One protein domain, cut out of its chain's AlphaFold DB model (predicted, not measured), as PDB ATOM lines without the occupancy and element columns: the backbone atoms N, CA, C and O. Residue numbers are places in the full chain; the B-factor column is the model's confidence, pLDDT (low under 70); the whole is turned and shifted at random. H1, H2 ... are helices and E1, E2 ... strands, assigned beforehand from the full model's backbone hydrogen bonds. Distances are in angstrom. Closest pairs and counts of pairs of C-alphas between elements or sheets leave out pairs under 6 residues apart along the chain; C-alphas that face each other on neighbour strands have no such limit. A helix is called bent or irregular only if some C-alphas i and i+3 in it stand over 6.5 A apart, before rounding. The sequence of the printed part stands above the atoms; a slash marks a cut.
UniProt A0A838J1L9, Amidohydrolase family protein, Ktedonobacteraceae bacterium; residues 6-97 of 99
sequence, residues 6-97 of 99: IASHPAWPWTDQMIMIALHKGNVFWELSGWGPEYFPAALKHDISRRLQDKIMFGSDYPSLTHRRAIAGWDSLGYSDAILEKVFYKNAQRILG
ATOM      1  N   ILE A   6     -44.195   4.790  32.525       98.31
ATOM      2  CA  ILE A   6     -44.184   4.131  33.831       98.31
ATOM      3  C   ILE A   6     -45.608   3.649  34.078       98.31
ATOM      4  O   ILE A   6     -46.516   4.466  34.208       98.31
ATOM      5  N   ALA A   7     -45.811   2.334  34.081       97.94
ATOM      6  CA  ALA A   7     -47.076   1.764  34.519       97.94
ATOM      7  C   ALA A   7     -47.129   1.799  36.045       97.94
ATOM      8  O   ALA A   7     -46.146   1.439  36.692       97.94
ATOM      9  N   SER A   8     -48.263   2.217  36.595       96.38
ATOM     10  CA  SER A   8     -48.505   2.194  38.034       96.38
ATOM     11  C   SER A   8     -49.245   0.931  38.451       96.38
ATOM     12  O   SER A   8     -50.093   0.428  37.708       96.38
ATOM     13  N   HIS A   9     -48.942   0.477  39.666       96.19
ATOM     14  CA  HIS A   9     -49.518  -0.695  40.335       96.19
ATOM     15  C   HIS A   9     -49.228  -2.038  39.642       96.19
ATOM     16  O   HIS A   9     -48.859  -2.065  38.473       96.19
ATOM     17  N   PRO A  10     -49.461  -3.201  40.286       95.50
ATOM     18  CA  PRO A  10     -49.183  -4.532  39.717       95.50
ATOM     19  C   PRO A  10     -50.023  -4.950  38.496       95.50
ATOM     20  O   PRO A  10     -50.050  -6.133  38.151       95.50
ATOM     21  N   ALA A  11     -50.695  -4.005  37.832       95.38
ATOM     22  CA  ALA A  11     -51.477  -4.196  36.615       95.38
ATOM     23  C   ALA A  11     -52.532  -5.307  36.715       95.38
ATOM     24  O   ALA A  11     -52.887  -5.903  35.704       95.38
ATOM     25  N   TRP A  12     -53.035  -5.602  37.916       92.56
ATOM     26  CA  TRP A  12     -54.093  -6.591  38.106       92.56
ATOM     27  C   TRP A  12     -55.352  -6.204  37.305       92.56
ATOM     28  O   TRP A  12     -55.749  -5.037  37.358       92.56
ATOM     29  N   PRO A  13     -56.013  -7.141  36.589       94.75
ATOM     30  CA  PRO A  13     -55.751  -8.589  36.498       94.75
ATOM     31  C   PRO A  13     -54.816  -9.030  35.350       94.75
ATOM     32  O   PRO A  13     -54.725 -10.215  35.049       94.75
ATOM     33  N   TRP A  14     -54.109  -8.102  34.707       97.38
ATOM     34  CA  TRP A  14     -53.274  -8.312  33.515       97.38
ATOM     35  C   TRP A  14     -51.762  -8.325  33.812       97.38
ATOM     36  O   TRP A  14     -50.947  -7.881  32.997       97.38
ATOM     37  N   THR A  15     -51.364  -8.795  35.000       97.56
ATOM     38  CA  THR A  15     -49.966  -8.762  35.460       97.56
ATOM     39  C   THR A  15     -49.027  -9.497  34.500       97.56
ATOM     40  O   THR A  15     -47.965  -8.970  34.176       97.56
ATOM     41  N   ASP A  16     -49.423 -10.661  33.979       97.69
ATOM     42  CA  ASP A  16     -48.597 -11.446  33.052       97.69
ATOM     43  C   ASP A  16     -48.365 -10.711  31.725       97.69
ATOM     44  O   ASP A  16     -47.254 -10.691  31.190       97.69
ATOM     45  N   GLN A  17     -49.388 -10.028  31.207       98.44
ATOM     46  CA  GLN A  17     -49.261  -9.199  30.010       98.44
ATOM     47  C   GLN A  17     -48.346  -8.005  30.279       98.44
ATOM     48  O   GLN A  17     -47.506  -7.679  29.440       98.44
ATOM     49  N   MET A  18     -48.456  -7.380  31.453       98.50
ATOM     50  CA  MET A  18     -47.585  -6.270  31.829       98.50
ATOM     51  C   MET A  18     -46.122  -6.708  31.991       98.50
ATOM     52  O   MET A  18     -45.230  -6.000  31.516       98.50
ATOM     53  N   ILE A  19     -45.860  -7.902  32.542       98.56
ATOM     54  CA  ILE A  19     -44.522  -8.518  32.544       98.56
ATOM     55  C   ILE A  19     -43.997  -8.600  31.107       98.56
ATOM     56  O   ILE A  19     -42.911  -8.098  30.815       98.56
ATOM     57  N   MET A  20     -44.781  -9.155  30.180       98.44
ATOM     58  CA  MET A  20     -44.362  -9.291  28.782       98.44
ATOM     59  C   MET A  20     -44.124  -7.944  28.094       98.44
ATOM     60  O   MET A  20     -43.159  -7.801  27.341       98.44
ATOM     61  N   ILE A  21     -44.951  -6.934  28.373       98.56
ATOM     62  CA  ILE A  21     -44.758  -5.574  27.857       98.56
ATOM     63  C   ILE A  21     -43.453  -4.983  28.394       98.56
ATOM     64  O   ILE A  21     -42.657  -4.480  27.602       98.56
ATOM     65  N   ALA A  22     -43.199  -5.065  29.702       98.31
ATOM     66  CA  ALA A  22     -41.985  -4.529  30.314       98.31
ATOM     67  C   ALA A  22     -40.716  -5.217  29.780       98.31
ATOM     68  O   ALA A  22     -39.712  -4.545  29.529       98.31
ATOM     69  N   LEU A  23     -40.776  -6.533  29.547       98.00
ATOM     70  CA  LEU A  23     -39.685  -7.311  28.956       98.00
ATOM     71  C   LEU A  23     -39.443  -6.961  27.486       98.00
ATOM     72  O   LEU A  23     -38.300  -6.788  27.071       98.00
ATOM     73  N   HIS A  24     -40.506  -6.835  26.691       98.06
ATOM     74  CA  HIS A  24     -40.389  -6.591  25.255       98.06
ATOM     75  C   HIS A  24     -40.078  -5.119  24.937       98.06
ATOM     76  O   HIS A  24     -39.415  -4.814  23.941       98.06
ATOM     77  N   LYS A  25     -40.612  -4.168  25.707       98.06
ATOM     78  CA  LYS A  25     -40.525  -2.734  25.401       98.06
ATOM     79  C   LYS A  25     -39.472  -2.074  26.286       98.06
ATOM     80  O   LYS A  25     -39.666  -1.859  27.482       98.06
ATOM     81  N   GLY A  26     -38.348  -1.697  25.675       96.75
ATOM     82  CA  GLY A  26     -37.212  -1.083  26.373       96.75
ATOM     83  C   GLY A  26     -37.569   0.191  27.150       96.75
ATOM     84  O   GLY A  26     -37.041   0.396  28.239       96.75
ATOM     85  N   ASN A  27     -38.517   0.986  26.645       97.94
ATOM     86  CA  ASN A  27     -38.954   2.271  27.204       97.94
ATOM     87  C   ASN A  27     -40.166   2.189  28.156       97.94
ATOM     88  O   ASN A  27     -40.692   3.234  28.542       97.94
ATOM     89  N   VAL A  28     -40.621   0.979  28.507       98.56
ATOM     90  CA  VAL A  28     -41.675   0.763  29.508       98.56
ATOM     91  C   VAL A  28     -41.043   0.299  30.821       98.56
ATOM     92  O   VAL A  28     -40.257  -0.652  30.852       98.56
ATOM     93  N   PHE A  29     -41.389   0.997  31.892       98.62
ATOM     94  CA  PHE A  29     -40.970   0.770  33.268       98.62
ATOM     95  C   PHE A  29     -42.205   0.596  34.142       98.62
ATOM     96  O   PHE A  29     -43.332   0.833  33.697       98.62
ATOM     97  N   TRP A  30     -41.997   0.160  35.376       98.38
ATOM     98  CA  TRP A  30     -43.095  -0.290  36.207       98.38
ATOM     99  C   TRP A  30     -42.865   0.060  37.669       98.38
ATOM    100  O   TRP A  30     -41.821  -0.224  38.241       98.38
ATOM    101  N   GLU A  31     -43.860   0.691  38.260       97.50
ATOM    102  CA  GLU A  31     -43.951   1.049  39.661       97.50
ATOM    103  C   GLU A  31     -45.018   0.146  40.321       97.50
ATOM    104  O   GLU A  31     -46.045  -0.142  39.709       97.50
ATOM    105  N   LEU A  32     -44.752  -0.388  41.522       97.62
ATOM    106  CA  LEU A  32     -45.537  -1.492  42.117       97.62
ATOM    107  C   LEU A  32     -46.290  -1.140  43.417       97.62
ATOM    108  O   LEU A  32     -46.444  -1.981  44.301       97.62
ATOM    109  N   SER A  33     -46.772   0.089  43.550       96.56
ATOM    110  CA  SER A  33     -47.583   0.544  44.683       96.56
ATOM    111  C   SER A  33     -49.010   0.005  44.692       96.56
ATOM    112  O   SER A  33     -49.472  -0.641  43.752       96.56
ATOM    113  N   GLY A  34     -49.740   0.307  45.768       92.19
ATOM    114  CA  GLY A  34     -51.161  -0.001  45.932       92.19
ATOM    115  C   GLY A  34     -51.421  -1.388  46.516       92.19
ATOM    116  O   GLY A  34     -52.501  -1.641  47.041       92.19
ATOM    117  N   TRP A  35     -50.449  -2.300  46.449       93.44
ATOM    118  CA  TRP A  35     -50.556  -3.670  46.954       93.44
ATOM    119  C   TRP A  35     -49.367  -3.994  47.863       93.44
ATOM    120  O   TRP A  35     -48.244  -3.553  47.620       93.44
ATOM    121  N   GLY A  36     -49.603  -4.811  48.891       94.44
ATOM    122  CA  GLY A  36     -48.519  -5.430  49.657       94.44
ATOM    123  C   GLY A  36     -47.695  -6.362  48.750       94.44
ATOM    124  O   GLY A  36     -48.297  -7.222  48.099       94.44
ATOM    125  N   PRO A  37     -46.356  -6.236  48.684       94.44
ATOM    126  CA  PRO A  37     -45.508  -7.053  47.808       94.44
ATOM    127  C   PRO A  37     -45.642  -8.566  48.019       94.44
ATOM    128  O   PRO A  37     -45.478  -9.357  47.088       94.44
ATOM    129  N   GLU A  38     -46.012  -8.989  49.225       94.62
ATOM    130  CA  GLU A  38     -46.331 -10.375  49.555       94.62
ATOM    131  C   GLU A  38     -47.523 -10.941  48.763       94.62
ATOM    132  O   GLU A  38     -47.615 -12.159  48.610       94.62
ATOM    133  N   TYR A  39     -48.376 -10.096  48.180       95.19
ATOM    134  CA  TYR A  39     -49.520 -10.507  47.358       95.19
ATOM    135  C   TYR A  39     -49.243 -10.488  45.853       95.19
ATOM    136  O   TYR A  39     -50.109 -10.880  45.071       95.19
ATOM    137  N   PHE A  40     -48.054 -10.067  45.414       96.88
ATOM    138  CA  PHE A  40     -47.728 -10.104  43.989       96.88
ATOM    139  C   PHE A  40     -47.776 -11.542  43.443       96.88
ATOM    140  O   PHE A  40     -47.328 -12.473  44.130       96.88
ATOM    141  N   PRO A  41     -48.250 -11.737  42.196       96.44
ATOM    142  CA  PRO A  41     -48.188 -13.032  41.532       96.44
ATOM    143  C   PRO A  41     -46.767 -13.602  41.512       96.44
ATOM    144  O   PRO A  41     -45.782 -12.866  41.391       96.44
ATOM    145  N   ALA A  42     -46.647 -14.929  41.604       96.81
ATOM    146  CA  ALA A  42     -45.350 -15.605  41.690       96.81
ATOM    147  C   ALA A  42     -44.432 -15.293  40.494       96.81
ATOM    148  O   ALA A  42     -43.230 -15.120  40.681       96.81
ATOM    149  N   ALA A  43     -45.000 -15.158  39.290       97.56
ATOM    150  CA  ALA A  43     -44.258 -14.778  38.088       97.56
ATOM    151  C   ALA A  43     -43.621 -13.384  38.220       97.56
ATOM    152  O   ALA A  43     -42.431 -13.222  37.955       97.56
ATOM    153  N   LEU A  44     -44.374 -12.398  38.725       98.06
ATOM    154  CA  LEU A  44     -43.853 -11.054  38.969       98.06
ATOM    155  C   LEU A  44     -42.711 -11.092  39.992       98.06
ATOM    156  O   LEU A  44     -41.635 -10.560  39.728       98.06
ATOM    157  N   LYS A  45     -42.900 -11.791  41.120       97.75
ATOM    158  CA  LYS A  45     -41.844 -11.960  42.136       97.75
ATOM    159  C   LYS A  45     -40.580 -12.612  41.565       97.75
ATOM    160  O   LYS A  45     -39.462 -12.168  41.816       97.75
ATOM    161  N   HIS A  46     -40.754 -13.648  40.748       97.75
ATOM    162  CA  HIS A  46     -39.651 -14.347  40.096       97.75
ATOM    163  C   HIS A  46     -38.831 -13.428  39.178       97.75
ATOM    164  O   HIS A  46     -37.603 -13.552  39.130       97.75
ATOM    165  N   ASP A  47     -39.491 -12.521  38.455       98.31
ATOM    166  CA  ASP A  47     -38.848 -11.665  37.461       98.31
ATOM    167  C   ASP A  47     -38.279 -10.358  38.012       98.31
ATOM    168  O   ASP A  47     -37.307  -9.863  37.432       98.31
ATOM    169  N   ILE A  48     -38.814  -9.826  39.121       98.44
ATOM    170  CA  ILE A  48     -38.296  -8.613  39.783       98.44
ATOM    171  C   ILE A  48     -36.785  -8.728  40.024       98.44
ATOM    172  O   ILE A  48     -36.040  -7.824  39.670       98.44
ATOM    173  N   SER A  49     -36.311  -9.852  40.562       97.75
ATOM    174  CA  SER A  49     -34.881 -10.072  40.838       97.75
ATOM    175  C   SER A  49     -34.066 -10.542  39.625       97.75
ATOM    176  O   SER A  49     -32.856 -10.735  39.730       97.75
ATOM    177  N   ARG A  50     -34.709 -10.741  38.467       98.31
ATOM    178  CA  ARG A  50     -34.091 -11.275  37.248       98.31
ATOM    179  C   ARG A  50     -34.249 -10.306  36.086       98.31
ATOM    180  O   ARG A  50     -33.509  -9.333  35.971       98.31
ATOM    181  N   ARG A  51     -35.198 -10.587  35.195       98.38
ATOM    182  CA  ARG A  51     -35.342  -9.909  33.907       98.38
ATOM    183  C   ARG A  51     -35.903  -8.491  34.049       98.38
ATOM    184  O   ARG A  51     -35.719  -7.678  33.151       98.38
ATOM    185  N   LEU A  52     -36.560  -8.188  35.171       98.62
ATOM    186  CA  LEU A  52     -37.152  -6.881  35.461       98.62
ATOM    187  C   LEU A  52     -36.336  -6.043  36.457       98.62
ATOM    188  O   LEU A  52     -36.753  -4.934  36.777       98.62
ATOM    189  N   GLN A  53     -35.166  -6.506  36.908       98.56
ATOM    190  CA  GLN A  53     -34.393  -5.848  37.977       98.56
ATOM    191  C   GLN A  53     -34.063  -4.371  37.717       98.56
ATOM    192  O   GLN A  53     -33.953  -3.596  38.661       98.56
ATOM    193  N   ASP A  54     -33.962  -3.962  36.449       98.69
ATOM    194  CA  ASP A  54     -33.681  -2.579  36.037       98.69
ATOM    195  C   ASP A  54     -34.936  -1.839  35.526       98.69
ATOM    196  O   ASP A  54     -34.848  -0.827  34.825       98.69
ATOM    197  N   LYS A  55     -36.131  -2.362  35.810       98.56
ATOM    198  CA  LYS A  55     -37.411  -1.805  35.343       98.56
ATOM    199  C   LYS A  55     -38.428  -1.556  36.448       98.56
ATOM    200  O   LYS A  55     -39.389  -0.834  36.191       98.56
ATOM    201  N   ILE A  56     -38.214  -2.127  37.630       98.56
ATOM    202  CA  ILE A  56     -39.135  -2.039  38.764       98.56
ATOM    203  C   ILE A  56     -38.744  -0.897  39.698       98.56
ATOM    204  O   ILE A  56     -37.582  -0.773  40.077       98.56
ATOM    205  N   MET A  57     -39.724  -0.094  40.089       98.44
ATOM    206  CA  MET A  57     -39.587   0.982  41.062       98.44
ATOM    207  C   MET A  57     -40.539   0.765  42.234       98.44
ATOM    208  O   MET A  57     -41.658   0.268  42.079       98.44
ATOM    209  N   PHE A  58     -40.083   1.164  43.411       98.06
ATOM    210  CA  PHE A  58     -40.898   1.254  44.605       98.06
ATOM    211  C   PHE A  58     -41.886   2.418  44.508       98.06
ATOM    212  O   PHE A  58     -41.539   3.522  44.092       98.06
ATOM    213  N   GLY A  59     -43.093   2.179  45.004       96.94
ATOM    214  CA  GLY A  59     -44.031   3.208  45.411       96.94
ATOM    215  C   GLY A  59     -44.910   2.650  46.523       96.94
ATOM    216  O   GLY A  59     -45.135   1.439  46.595       96.94
ATOM    217  N   SER A  60     -45.403   3.512  47.412       95.62
ATOM    218  CA  SER A  60     -46.307   3.075  48.480       95.62
ATOM    219  C   SER A  60     -47.780   3.280  48.146       95.62
ATOM    220  O   SER A  60     -48.593   2.564  48.697       95.62
ATOM    221  N   ASP A  61     -48.149   4.213  47.262       95.94
ATOM    222  CA  ASP A  61     -49.546   4.671  47.129       95.94
ATOM    223  C   ASP A  61     -50.073   5.198  48.476       95.94
ATOM    224  O   ASP A  61     -51.105   4.787  48.993       95.94
ATOM    225  N   TYR A  62     -49.289   6.063  49.129       95.81
ATOM    226  CA  TYR A  62     -49.745   6.716  50.357       95.81
ATOM    227  C   TYR A  62     -50.924   7.653  50.023       95.81
ATOM    228  O   TYR A  62     -50.806   8.423  49.068       95.81
ATOM    229  N   PRO A  63     -52.027   7.653  50.802       95.69
ATOM    230  CA  PRO A  63     -52.178   7.056  52.133       95.69
ATOM    231  C   PRO A  63     -52.705   5.613  52.182       95.69
ATOM    232  O   PRO A  63     -52.778   5.061  53.279       95.69
ATOM    233  N   SER A  64     -53.043   4.992  51.049       93.19
ATOM    234  CA  SER A  64     -53.598   3.630  50.979       93.19
ATOM    235  C   SER A  64     -52.698   2.593  51.661       93.19
ATOM    236  O   SER A  64     -53.176   1.770  52.442       93.19
ATOM    237  N   LEU A  65     -51.382   2.656  51.418       94.50
ATOM    238  CA  LEU A  65     -50.385   1.838  52.112       94.50
ATOM    239  C   LEU A  65     -49.331   2.737  52.762       94.50
ATOM    240  O   LEU A  65     -48.641   3.523  52.107       94.50
ATOM    241  N   THR A  66     -49.176   2.611  54.080       96.44
ATOM    242  CA  THR A  66     -48.150   3.373  54.806       96.44
ATOM    243  C   THR A  66     -46.744   2.964  54.366       96.44
ATOM    244  O   THR A  66     -46.492   1.793  54.071       96.44
ATOM    245  N   HIS A  67     -45.794   3.903  54.397       96.06
ATOM    246  CA  HIS A  67     -44.401   3.626  54.024       96.06
ATOM    247  C   HIS A  67     -43.804   2.460  54.821       96.06
ATOM    248  O   HIS A  67     -43.215   1.558  54.233       96.06
ATOM    249  N   ARG A  68     -44.028   2.424  56.145       96.44
ATOM    250  CA  ARG A  68     -43.555   1.333  57.012       96.44
ATOM    251  C   ARG A  68     -44.089  -0.024  56.551       96.44
ATOM    252  O   ARG A  68     -43.335  -0.989  56.514       96.44
ATOM    253  N   ARG A  69     -45.377  -0.102  56.200       95.94
ATOM    254  CA  ARG A  69     -45.995  -1.353  55.750       95.94
ATOM    255  C   ARG A  69     -45.476  -1.793  54.385       95.94
ATOM    256  O   ARG A  69     -45.244  -2.985  54.194       95.94
ATOM    257  N   ALA A  70     -45.307  -0.846  53.464       96.75
ATOM    258  CA  ALA A  70     -44.783  -1.113  52.132       96.75
ATOM    259  C   ALA A  70     -43.341  -1.641  52.207       96.75
ATOM    260  O   ALA A  70     -43.060  -2.704  51.664       96.75
ATOM    261  N   ILE A  71     -42.460  -0.949  52.942       96.75
ATOM    262  CA  ILE A  71     -41.049  -1.333  53.121       96.75
ATOM    263  C   ILE A  71     -40.941  -2.718  53.766       96.75
ATOM    264  O   ILE A  71     -40.303  -3.598  53.199       96.75
ATOM    265  N   ALA A  72     -41.658  -2.963  54.869       96.88
ATOM    266  CA  ALA A  72     -41.644  -4.268  55.530       96.88
ATOM    267  C   ALA A  72     -42.109  -5.414  54.607       96.88
ATOM    268  O   ALA A  72     -41.594  -6.527  54.687       96.88
ATOM    269  N   GLY A  73     -43.072  -5.148  53.715       97.25
ATOM    270  CA  GLY A  73     -43.509  -6.123  52.716       97.25
ATOM    271  C   GLY A  73     -42.406  -6.459  51.711       97.25
ATOM    272  O   GLY A  73     -42.183  -7.633  51.424       97.25
ATOM    273  N   TRP A  74     -41.671  -5.456  51.225       97.88
ATOM    274  CA  TRP A  74     -40.529  -5.654  50.325       97.88
ATOM    275  C   TRP A  74     -39.385  -6.429  50.985       97.88
ATOM    276  O   TRP A  74     -38.887  -7.384  50.385       97.88
ATOM    277  N   ASP A  75     -39.033  -6.085  52.224       96.81
ATOM    278  CA  ASP A  75     -37.982  -6.768  52.991       96.81
ATOM    279  C   ASP A  75     -38.317  -8.252  53.220       96.81
ATOM    280  O   ASP A  75     -37.436  -9.112  53.226       96.81
ATOM    281  N   SER A  76     -39.607  -8.587  53.334       96.94
ATOM    282  CA  SER A  76     -40.059  -9.968  53.539       96.94
ATOM    283  C   SER A  76     -39.904 -10.885  52.315       96.94
ATOM    284  O   SER A  76     -40.006 -12.104  52.452       96.94
ATOM    285  N   LEU A  77     -39.656 -10.339  51.115       96.38
ATOM    286  CA  LEU A  77     -39.569 -11.130  49.879       96.38
ATOM    287  C   LEU A  77     -38.231 -11.865  49.703       96.38
ATOM    288  O   LEU A  77     -38.120 -12.705  48.808       96.38
ATOM    289  N   GLY A  78     -37.226 -11.568  50.534       96.50
ATOM    290  CA  GLY A  78     -35.935 -12.264  50.526       96.50
ATOM    291  C   GLY A  78     -35.072 -11.987  49.290       96.50
ATOM    292  O   GLY A  78     -34.231 -12.810  48.928       96.50
ATOM    293  N   TYR A  79     -35.281 -10.854  48.613       98.19
ATOM    294  CA  TYR A  79     -34.354 -10.395  47.578       98.19
ATOM    295  C   TYR A  79     -33.028  -9.950  48.198       98.19
ATOM    296  O   TYR A  79     -32.977  -9.547  49.355       98.19
ATOM    297  N   SER A  80     -31.950  -9.996  47.412       98.31
ATOM    298  CA  SER A  80     -30.667  -9.454  47.857       98.31
ATOM    299  C   SER A  80     -30.723  -7.933  47.993       98.31
ATOM    300  O   SER A  80     -31.467  -7.264  47.268       98.31
ATOM    301  N   ASP A  81     -29.853  -7.383  48.840       98.31
ATOM    302  CA  ASP A  81     -29.721  -5.935  49.035       98.31
ATOM    303  C   ASP A  81     -29.522  -5.198  47.706       98.31
ATOM    304  O   ASP A  81     -30.145  -4.170  47.472       98.31
ATOM    305  N   ALA A  82     -28.744  -5.768  46.780       98.44
ATOM    306  CA  ALA A  82     -28.513  -5.177  45.462       98.44
ATOM    307  C   ALA A  82     -29.797  -5.047  44.618       98.44
ATOM    308  O   ALA A  82     -29.930  -4.109  43.831       98.44
ATOM    309  N   ILE A  83     -30.748  -5.978  44.757       98.62
ATOM    310  CA  ILE A  83     -32.052  -5.901  44.082       98.62
ATOM    311  C   ILE A  83     -32.961  -4.901  44.796       98.62
ATOM    312  O   ILE A  83     -33.593  -4.081  44.129       98.62
ATOM    313  N   LEU A  84     -33.009  -4.929  46.130       98.50
ATOM    314  CA  LEU A  84     -33.814  -3.984  46.909       98.50
ATOM    315  C   LEU A  84     -33.358  -2.539  46.687       98.50
ATOM    316  O   LEU A  84     -34.183  -1.658  46.489       98.50
ATOM    317  N   GLU A  85     -32.054  -2.298  46.606       98.44
ATOM    318  CA  GLU A  85     -31.465  -0.994  46.308       98.44
ATOM    319  C   GLU A  85     -31.900  -0.460  44.927       98.44
ATOM    320  O   GLU A  85     -32.227   0.724  44.769       98.44
ATOM    321  N   LYS A  86     -31.976  -1.346  43.922       98.75
ATOM    322  CA  LYS A  86     -32.520  -1.012  42.598       98.75
ATOM    323  C   LYS A  86     -33.991  -0.633  42.665       98.75
ATOM    324  O   LYS A  86     -34.361   0.413  42.130       98.75
ATOM    325  N   VAL A  87     -34.800  -1.467  43.318       98.44
ATOM    326  CA  VAL A  87     -36.243  -1.255  43.468       98.44
ATOM    327  C   VAL A  87     -36.528   0.036  44.232       98.44
ATOM    328  O   VAL A  87     -37.317   0.853  43.761       98.44
ATOM    329  N   PHE A  88     -35.879   0.246  45.378       98.19
ATOM    330  CA  PHE A  88     -36.175   1.368  46.259       98.19
ATOM    331  C   PHE A  88     -35.757   2.714  45.683       98.19
ATOM    332  O   PHE A  88     -36.488   3.682  45.883       98.19
ATOM    333  N   TYR A  89     -34.623   2.806  44.978       97.94
ATOM    334  CA  TYR A  89     -34.186   4.121  44.510       97.94
ATOM    335  C   TYR A  89     -33.338   4.151  43.233       97.94
ATOM    336  O   TYR A  89     -33.559   5.055  42.425       97.94
ATOM    337  N   LYS A  90     -32.424   3.201  42.962       98.69
ATOM    338  CA  LYS A  90     -31.516   3.357  41.795       98.69
ATOM    339  C   LYS A  90     -32.255   3.352  40.457       98.69
ATOM    340  O   LYS A  90     -31.872   4.074  39.532       98.69
ATOM    341  N   ASN A  91     -33.328   2.568  40.332       98.69
ATOM    342  CA  ASN A  91     -34.147   2.584  39.121       98.69
ATOM    343  C   ASN A  91     -34.870   3.918  38.957       98.69
ATOM    344  O   ASN A  91     -34.825   4.483  37.866       98.69
ATOM    345  N   ALA A  92     -35.460   4.451  40.027       98.44
ATOM    346  CA  ALA A  92     -36.115   5.754  39.994       98.44
ATOM    347  C   ALA A  92     -35.127   6.865  39.614       98.44
ATOM    348  O   ALA A  92     -35.409   7.624  38.689       98.44
ATOM    349  N   GLN A  93     -33.936   6.896  40.223       98.50
ATOM    350  CA  GLN A  93     -32.887   7.860  39.884       98.50
ATOM    351  C   GLN A  93     -32.532   7.829  38.398       98.50
ATOM    352  O   GLN A  93     -32.629   8.846  37.712       98.50
ATOM    353  N   ARG A  94     -32.207   6.651  37.855       98.25
ATOM    354  CA  ARG A  94     -31.830   6.509  36.442       98.25
ATOM    355  C   ARG A  94     -32.982   6.813  35.481       98.25
ATOM    356  O   ARG A  94     -32.771   7.418  34.428       98.25
ATOM    357  N   ILE A  95     -34.191   6.342  35.781       97.62
ATOM    358  CA  ILE A  95     -35.341   6.450  34.872       97.62
ATOM    359  C   ILE A  95     -35.882   7.881  34.863       97.62
ATOM    360  O   ILE A  95     -36.164   8.401  33.780       97.62
ATOM    361  N   LEU A  96     -35.981   8.523  36.027       97.44
ATOM    362  CA  LEU A  96     -36.524   9.874  36.182       97.44
ATOM    363  C   LEU A  96     -35.458  10.976  36.068       97.44
ATOM    364  O   LEU A  96     -35.818  12.131  35.881       97.44
ATOM    365  N   GLY A  97     -34.166  10.633  36.110       97.12
ATOM    366  CA  GLY A  97     -33.069  11.604  36.054       97.12
ATOM    367  C   GLY A  97     -32.893  12.379  37.361       97.12
ATOM    368  O   GLY A  97     -32.649  13.582  37.323       97.12
TER     369      GLY A  97
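AT A GLANCE: This is residues 6 to 97 of the 99 residues of the protein "Amidohydrolase family protein" of Ktedonobacteraceae bacterium (UniProt A0A838J1L9). Picture a small core of three short parallel stretches, residues 6 to 7, E1 and residues 56 to 57, with E1 between the other two, and four helices set round it. H1 and H2 lie side by side over one side of this core, the kinked H4 lies on its other side, and H3 sits past the end of E1 at residue 31; the core is slight, since E1 pairs with no named strand. The printed part has 92 residues with four named helices and one named strand, in the order H1, E1, H2, H3, H4, and its class is mostly helix, with 42 residues in helices and 4 in the strand. The whole is compact, with a radius of gyration of the C-alphas of 12.0 A, and rounded, with spans of 33 by 29 by 24 A.

HOW THE PARTS SIT: Start at the first printed residue, Ile 6: residues 6 to 7 make a short parallel pairing with residues 29 to 30 of E1, the strand of residues 28 to 31. Further along, residues 56 to 57 make another short parallel pairing, with residues 30 to 31 of E1. Now look at H1, residues 15 to 24, which comes before E1; their closest C-alphas, those of Ala 22 and Val 28, are 5.4 A apart. H1 touches H2, residues 42 to 48, and the closest C-alphas are those of Ile 19 and Leu 44, 6.9 A apart. These two helices run the same way at a shallow tilt of 30 degrees, with 11.0 A from centre to centre. Go on to H3, residues 67 to 75, and H4, residues 81 to 96: they are close but not clearly touching, and their closest C-alphas, those of Trp 74 and Leu 84, are 7.7 A apart. H3 and H4 run opposite ways at a steep tilt of 56 degrees. H4 and E1 are near each other, with 8 pairs of C-alphas within 10 A. H2 and H4 are apart, but only just, at 8.1 A, while H1 is apart from both H3 and H4. In the backbones of H1, H2 and H3 you will find every O i to N i+4 pair within hydrogen-bond range; in H4 it is 10 of 12.

IN THESE COORDINATES: Find C-alpha 15 at (-49.966, -8.762, 35.460); from there H1 runs 14.2 A to C-alpha 24. E1 begins at C-alpha 28, at (-41.675, 0.763, 29.508), and covers 10.4 A to C-alpha 31. H2 takes you 10.1 A from C-alpha 42 to C-alpha 48, and H3 takes you 12.3 A from C-alpha 67 to C-alpha 75. H4 is the longest helix, with 16 residues and 21.5 A from C-alpha 81 to C-alpha 96, which stands at (-36.524, 9.874, 36.182). Look near residue 89 for its kink of 42 degrees; H4 is irregular, with C-alphas 88 and 91 standing 7.5 A apart.

THE WHOLE: The two C-alphas farthest apart, those of His 24 and Arg 68, are 32.9 A apart, while the first and last printed C-alphas, those of Ile 6 and Gly 97, are 13.6 A apart. The printed part has no cut. The links from H1 to E1 and from H3 to H4 are tight, and the link from E1 to H2 is short. The link from H2 to H3 is long: look there for residues 49 to 66, 18 residues with no named element. In this predicted model the mean pLDDT of the printed part is 97.2, and no printed residue is under 70.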